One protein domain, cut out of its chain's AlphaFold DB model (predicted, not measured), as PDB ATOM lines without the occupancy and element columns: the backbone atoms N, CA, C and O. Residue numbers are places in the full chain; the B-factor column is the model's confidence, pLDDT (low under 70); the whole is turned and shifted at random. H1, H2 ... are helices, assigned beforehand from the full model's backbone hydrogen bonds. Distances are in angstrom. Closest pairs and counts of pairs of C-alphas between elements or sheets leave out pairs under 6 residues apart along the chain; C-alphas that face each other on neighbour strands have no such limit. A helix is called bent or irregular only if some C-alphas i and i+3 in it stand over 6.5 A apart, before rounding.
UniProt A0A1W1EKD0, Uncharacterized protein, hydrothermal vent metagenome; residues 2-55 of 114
ATOM      1  N   LEU A   2      64.684 102.581  33.385       61.00
ATOM      2  CA  LEU A   2      65.483 102.092  34.535       61.00
ATOM      3  C   LEU A   2      65.173 102.740  35.904       61.00
ATOM      4  O   LEU A   2      65.220 102.061  36.930       61.00
ATOM      5  N   ASN A   3      64.819 104.028  35.949       64.94
ATOM      6  CA  ASN A   3      64.552 104.720  37.220       64.94
ATOM      7  C   ASN A   3      63.268 104.257  37.927       64.94
ATOM      8  O   ASN A   3      63.191 104.322  39.151       64.94
ATOM      9  N   LEU A   4      62.276 103.756  37.184       70.00
ATOM     10  CA  LEU A   4      61.051 103.220  37.782       70.00
ATOM     11  C   LEU A   4      61.312 101.876  38.471       70.00
ATOM     12  O   LEU A   4      60.769 101.632  39.544       70.00
ATOM     13  N   TYR A   5      62.194 101.045  37.908       72.62
ATOM     14  CA  TYR A   5      62.599  99.779  38.522       72.62
ATOM     15  C   TYR A   5      63.394  99.992  39.809       72.62
ATOM     16  O   TYR A   5      63.075  99.372  40.819       72.62
ATOM     17  N   LYS A   6      64.351 100.932  39.816       77.38
ATOM     18  CA  LYS A   6      65.091 101.291  41.038       77.38
ATOM     19  C   LYS A   6      64.159 101.796  42.146       77.38
ATOM     20  O   LYS A   6      64.275 101.364  43.288       77.38
ATOM     21  N   LYS A   7      63.184 102.650  41.807       77.81
ATOM     22  CA  LYS A   7      62.180 103.134  42.773       77.81
ATOM     23  C   LYS A   7      61.297 102.006  43.313       77.81
ATOM     24  O   LYS A   7      61.104 101.932  44.520       77.81
ATOM     25  N   LYS A   8      60.804 101.108  42.451       84.94
ATOM     26  CA  LYS A   8      60.004  99.943  42.872       84.94
ATOM     27  C   LYS A   8      60.786  99.007  43.794       84.94
ATOM     28  O   LYS A   8      60.242  98.558  44.794       84.94
ATOM     29  N   LEU A   9      62.057  98.758  43.485       85.94
ATOM     30  CA  LEU A   9      62.917  97.890  44.284       85.94
ATOM     31  C   LEU A   9      63.184  98.492  45.669       85.94
ATOM     32  O   LEU A   9      63.051  97.789  46.662       85.94
ATOM     33  N   ASN A  10      63.434  99.802  45.749       83.19
ATOM     34  CA  ASN A  10      63.586 100.499  47.030       83.19
ATOM     35  C   ASN A  10      62.307 100.459  47.875       83.19
ATOM     36  O   ASN A  10      62.382 100.230  49.078       83.19
ATOM     37  N   ILE A  11      61.134 100.642  47.261       87.81
ATOM     38  CA  ILE A  11      59.848 100.538  47.967       87.81
ATOM     39  C   ILE A  11      59.656  99.121  48.515       87.81
ATOM     40  O   ILE A  11      59.290  98.959  49.674       87.81
ATOM     41  N   LEU A  12      59.953  98.097  47.712       89.94
ATOM     42  CA  LEU A  12      59.841  96.700  48.128       89.94
ATOM     43  C   LEU A  12      60.788  96.391  49.296       89.94
ATOM     44  O   LEU A  12      60.383  95.753  50.264       89.94
ATOM     45  N   LEU A  13      62.011  96.918  49.249       89.81
ATOM     46  CA  LEU A  13      63.011  96.762  50.304       89.81
ATOM     47  C   LEU A  13      62.564  97.437  51.611       89.81
ATOM     48  O   LEU A  13      62.641  96.827  52.674       89.81
ATOM     49  N   ILE A  14      62.006  98.650  51.532       89.62
ATOM     50  CA  ILE A  14      61.430  99.356  52.687       89.62
ATOM     51  C   ILE A  14      60.263  98.561  53.288       89.62
ATOM     52  O   ILE A  14      60.213  98.373  54.502       89.62
ATOM     53  N   VAL A  15      59.357  98.039  52.456       90.94
ATOM     54  CA  VAL A  15      58.241  97.195  52.915       90.94
ATOM     55  C   VAL A  15      58.762  95.937  53.613       90.94
ATOM     56  O   VAL A  15      58.265  95.579  54.679       90.94
ATOM     57  N   PHE A  16      59.802  95.302  53.069       91.12
ATOM     58  CA  PHE A  16      60.401  94.106  53.660       91.12
ATOM     59  C   PHE A  16      61.026  94.385  55.033       91.12
ATOM     60  O   PHE A  16      60.841  93.606  55.970       91.12
ATOM     61  N   ILE A  17      61.716  95.522  55.176       90.38
ATOM     62  CA  ILE A  17      62.303  95.960  56.450       90.38
ATOM     63  C   ILE A  17      61.202  96.220  57.483       90.38
ATOM     64  O   ILE A  17      61.296  95.734  58.609       90.38
ATOM     65  N   ILE A  18      60.141  96.939  57.105       90.19
ATOM     66  CA  ILE A  18      59.031  97.262  58.014       90.19
ATOM     67  C   ILE A  18      58.318  95.986  58.475       90.19
ATOM     68  O   ILE A  18      58.074  95.824  59.671       90.19
ATOM     69  N   LEU A  19      58.023  95.059  57.559       87.00
ATOM     70  CA  LEU A  19      57.389  93.782  57.897       87.00
ATOM     71  C   LEU A  19      58.267  92.949  58.835       87.00
ATOM     72  O   LEU A  19      57.787  92.467  59.860       87.00
ATOM     73  N   SER A  20      59.563  92.842  58.535       81.62
ATOM     74  CA  SER A  20      60.523  92.133  59.389       81.62
ATOM     75  C   SER A  20      60.588  92.743  60.791       81.62
ATOM     76  O   SER A  20      60.584  92.023  61.790       81.62
ATOM     77  N   TYR A  21      60.574  94.075  60.877       86.12
ATOM     78  CA  TYR A  21      60.576  94.797  62.145       86.12
ATOM     79  C   TYR A  21      59.296  94.563  62.956       86.12
ATOM     80  O   TYR A  21      59.366  94.299  64.156       86.12
ATOM     81  N   GLN A  22      58.121  94.607  62.320       84.06
ATOM     82  CA  GLN A  22      56.852  94.331  62.999       84.06
ATOM     83  C   GLN A  22      56.778  92.894  63.521       84.06
ATOM     84  O   GLN A  22      56.351  92.673  64.655       84.06
ATOM     85  N   ILE A  23      57.250  91.929  62.728       81.19
ATOM     86  CA  ILE A  23      57.330  90.523  63.127       81.19
ATOM     87  C   ILE A  23      58.253  90.360  64.341       81.19
ATOM     88  O   ILE A  23      57.864  89.734  65.329       81.19
ATOM     89  N   TYR A  24      59.441  90.969  64.305       80.38
ATOM     90  CA  TYR A  24      60.389  90.936  65.419       80.38
ATOM     91  C   TYR A  24      59.801  91.547  66.696       80.38
ATOM     92  O   TYR A  24      59.891  90.954  67.770       80.38
ATOM     93  N   ASN A  25      59.157  92.710  66.589       78.25
ATOM     94  CA  ASN A  25      58.629  93.415  67.753       78.25
ATOM     95  C   ASN A  25      57.412  92.690  68.355       78.25
ATOM     96  O   ASN A  25      57.277  92.604  69.575       78.25
ATOM     97  N   SER A  26      56.567  92.095  67.507       73.62
ATOM     98  CA  SER A  26      55.481  91.210  67.942       73.62
ATOM     99  C   SER A  26      56.025  89.980  68.675       73.62
ATOM    100  O   SER A  26      55.599  89.680  69.791       73.62
ATOM    101  N   HIS A  27      57.041  89.319  68.114       71.38
ATOM    102  CA  HIS A  27      57.692  88.166  68.733       71.38
ATOM    103  C   HIS A  27      58.336  88.510  70.081       71.38
ATOM    104  O   HIS A  27      58.137  87.798  71.063       71.38
ATOM    105  N   ARG A  28      59.040  89.645  70.162       71.94
ATOM    106  CA  ARG A  28      59.627  90.147  71.408       71.94
ATOM    107  C   ARG A  28      58.552  90.388  72.467       71.94
ATOM    108  O   ARG A  28      58.701  89.937  73.598       71.94
ATOM    109  N   ASN A  29      57.448  91.034  72.095       67.88
ATOM    110  CA  ASN A  29      56.330  91.273  73.006       67.88
ATOM    111  C   ASN A  29      55.675  89.970  73.485       67.88
ATOM    112  O   ASN A  29      55.323  89.871  74.658       67.88
ATOM    113  N   HIS A  30      55.555  88.960  72.622       66.62
ATOM    114  CA  HIS A  30      55.074  87.634  73.018       66.62
ATOM    115  C   HIS A  30      56.031  86.922  73.983       66.62
ATOM    116  O   HIS A  30      55.567  86.341  74.963       66.62
ATOM    117  N   ILE A  31      57.350  87.018  73.768       63.31
ATOM    118  CA  ILE A  31      58.357  86.473  74.694       63.31
ATOM    119  C   ILE A  31      58.230  87.127  76.076       63.31
ATOM    120  O   ILE A  31      58.211  86.419  77.078       63.31
ATOM    121  N   PHE A  32      58.089  88.456  76.140       61.38
ATOM    122  CA  PHE A  32      57.939  89.169  77.416       61.38
ATOM    123  C   PHE A  32      56.613  88.877  78.126       61.38
ATOM    124  O   PHE A  32      56.575  88.870  79.354       61.38
ATOM    125  N   LYS A  33      55.533  88.619  77.379       67.50
ATOM    126  CA  LYS A  33      54.228  88.248  77.946       67.50
ATOM    127  C   LYS A  33      54.113  86.764  78.311       67.50
ATOM    128  O   LYS A  33      53.180  86.393  79.011       67.50
ATOM    129  N   GLY A  34      55.054  85.919  77.880       56.62
ATOM    130  CA  GLY A  34      55.029  84.478  78.152       56.62
ATOM    131  C   GLY A  34      53.981  83.703  77.341       56.62
ATOM    132  O   GLY A  34      53.671  82.556  77.671       56.62
ATOM    133  N   ASP A  35      53.451  84.299  76.271       58.59
ATOM    134  CA  ASP A  35      52.419  83.684  75.438       58.59
ATOM    135  C   ASP A  35      53.024  82.612  74.519       58.59
ATOM    136  O   ASP A  35      53.765  82.889  73.574       58.59
ATOM    137  N   LYS A  36      52.675  81.348  74.784       58.75
ATOM    138  CA  LYS A  36      53.190  80.156  74.079       58.75
ATOM    139  C   LYS A  36      52.620  79.952  72.666       58.75
ATOM    140  O   LYS A  36      52.990  78.987  72.005       58.75
ATOM    141  N   SER A  37      51.721  80.819  72.207       63.53
ATOM    142  CA  SER A  37      50.996  80.687  70.933       63.53
ATOM    143  C   SER A  37      51.707  81.320  69.730       63.53
ATOM    144  O   SER A  37      51.210  81.235  68.609       63.53
ATOM    145  N   CYS A  38      52.875  81.944  69.913       67.56
ATOM    146  CA  CYS A  38      53.620  82.522  68.798       67.56
ATOM    147  C   CYS A  38      54.281  81.421  67.947       67.56
ATOM    148  O   CYS A  38      55.224  80.760  68.387       67.56
ATOM    149  N   ASN A  39      53.844  81.274  66.691       66.38
ATOM    150  CA  ASN A  39      54.407  80.304  65.740       66.38
ATOM    151  C   ASN A  39      55.929  80.452  65.554       66.38
ATOM    152  O   ASN A  39      56.624  79.451  65.406       66.38
ATOM    153  N   ILE A  40      56.465  81.673  65.637       64.19
ATOM    154  CA  ILE A  40      57.910  81.937  65.528       64.19
ATOM    155  C   ILE A  40      58.658  81.394  66.756       64.19
ATOM    156  O   ILE A  40      59.705  80.768  66.610       64.19
ATOM    157  N   CYS A  41      58.095  81.539  67.965       61.53
ATOM    158  CA  CYS A  41      58.651  80.920  69.178       61.53
ATOM    159  C   CYS A  41      58.641  79.391  69.077       61.53
ATOM    160  O   CYS A  41      59.596  78.737  69.491       61.53
ATOM    161  N   ILE A  42      57.570  78.817  68.520       63.72
ATOM    162  CA  ILE A  42      57.418  77.365  68.363       63.72
ATOM    163  C   ILE A  42      58.458  76.810  67.381       63.72
ATOM    164  O   ILE A  42      59.050  75.766  67.653       63.72
ATOM    165  N   VAL A  43      58.704  77.498  66.262       63.75
ATOM    166  CA  VAL A  43      59.719  77.093  65.276       63.75
ATOM    167  C   VAL A  43      61.128  77.184  65.865       63.75
ATOM    168  O   VAL A  43      61.875  76.212  65.762       63.75
ATOM    169  N   ASN A  44      61.466  78.272  66.563       61.38
ATOM    170  CA  ASN A  44      62.779  78.412  67.208       61.38
ATOM    171  C   ASN A  44      63.013  77.333  68.278       61.38
ATOM    172  O   ASN A  44      64.070  76.712  68.310       61.38
ATOM    173  N   LYS A  45      61.988  77.000  69.075       60.34
ATOM    174  CA  LYS A  45      62.071  75.912  70.061       60.34
ATOM    175  C   LYS A  45      62.287  74.530  69.422       60.34
ATOM    176  O   LYS A  45      62.930  73.668  70.018       60.34
ATOM    177  N   LYS A  46      61.740  74.290  68.225       59.56
ATOM    178  CA  LYS A  46      61.973  73.041  67.477       59.56
ATOM    179  C   LYS A  46      63.403  72.959  66.933       59.56
ATOM    180  O   LYS A  46      63.977  71.874  66.950       59.56
ATOM    181  N   LEU A  47      63.967  74.086  66.495       58.50
ATOM    182  CA  LEU A  47      65.355  74.182  66.032       58.50
ATOM    183  C   LEU A  47      66.351  73.848  67.148       58.50
ATOM    184  O   LEU A  47      67.205  72.986  66.942       58.50
ATOM    185  N   ASP A  48      66.172  74.413  68.344       56.16
ATOM    186  CA  ASP A  48      67.040  74.106  69.489       56.16
ATOM    187  C   ASP A  48      67.019  72.608  69.830       56.16
ATOM    188  O   ASP A  48      68.068  71.978  69.952       56.16
ATOM    189  N   ASN A  49      65.835  71.986  69.883       53.19
ATOM    190  CA  ASN A  49      65.717  70.556  70.189       53.19
ATOM    191  C   ASN A  49      66.412  69.647  69.159       53.19
ATOM    192  O   ASN A  49      66.921  68.590  69.534       53.19
ATOM    193  N   SER A  50      66.453  70.042  67.883       54.91
ATOM    194  CA  SER A  50      67.148  69.268  66.844       54.91
ATOM    195  C   SER A  50      68.672  69.325  66.979       54.91
ATOM    196  O   SER A  50      69.343  68.327  66.730       54.91
ATOM    197  N   ILE A  51      69.220  70.448  67.455       54.22
ATOM    198  CA  ILE A  51      70.663  70.619  67.679       54.22
ATOM    199  C   ILE A  51      71.115  69.797  68.893       54.22
ATOM    200  O   ILE A  51      72.150  69.133  68.845       54.22
ATOM    201  N   TYR A  52      70.309  69.759  69.958       49.22
ATOM    202  CA  TYR A  52      70.628  68.962  71.144       49.22
ATOM    203  C   TYR A  52      70.571  67.449  70.883       49.22
ATOM    204  O   TYR A  52      71.404  66.727  71.426       49.22
ATOM    205  N   GLN A  53      69.679  66.949  70.019       47.62
ATOM    206  CA  GLN A  53      69.579  65.506  69.743       47.62
ATOM    207  C   GLN A  53      70.818  64.900  69.067       47.62
ATOM    208  O   GLN A  53      71.105  63.728  69.297       47.62
ATOM    209  N   VAL A  54      71.586  65.676  68.296       50.75
ATOM    210  CA  VAL A  54      72.814  65.174  67.653       50.75
ATOM    211  C   VAL A  54      73.966  65.038  68.662       50.75
ATOM    212  O   VAL A  54      74.807  64.160  68.526       50.75
ATOM    213  N   SER A  55      73.976  65.844  69.730       49.94
ATOM    214  CA  SER A  55      75.078  65.880  70.708       49.94
ATOM    215  C   SER A  55      75.078  64.774  71.776       49.94
ATOM    216  O   SER A  55      76.082  64.598  72.461       49.94
TER     217      SER A  55
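Overview. This is residues 2 to 55 of the 114 residues of an uncharacterized protein of hydrothermal vent metagenome (UniProt A0A1W1EKD0). Two helices, one long and one about half as many residues long, meet near the end of the first and the beginning of the second and make an open L, with a tight link at its corner. Most of each arm sticks out with nothing beside it: residues 2 to 22 of H1 and residues 42 to 55 of H2 stand free. The printed part has 54 residues with two named helices, H1 then H2, and no named strand; the class is all helix. The whole is extended, with a radius of gyration of the C-alphas of 17.1 A, and flat, spanning 51 by 30 by 12 A.

Along the chain. H1 takes residues 2 to 33 and is 46.9 A long from first to last C-alpha. It begins with C-alpha 2 at (65.483, 102.092, 34.535) and ends with C-alpha 33 at (54.228, 88.248, 77.946). H2 takes residues 39 to 55 and is 25.7 A long, ending with C-alpha 55 at (75.078, 65.880, 70.708).

Arrangement. H1 and H2 only just touch, with 3 pairs of C-alphas within 8 A. The closest C-alphas are those of His 27 and Ile 40, 7.0 A apart. H1 touches H2 with residues 27 to 31 alone, and H2 touches H1 with residues 40 to 41 alone. Their lines are about perpendicular, at 77 degrees, and their centres are 25.2 A apart. In H1 every O i to N i+4 pair is within hydrogen-bond range; in H2 11 of 13 are. Neither helix is bent.

Size, cuts and confidence. The two C-alphas farthest apart are those of Asn 3 and Ser 55, at 52.4 A. The printed part has no cut, and the link from H1 to H2, with 5 residues between them, is tight. The mean pLDDT of the printed part is 70.4; residues 2 to 3 and 29 to 55 are under 70.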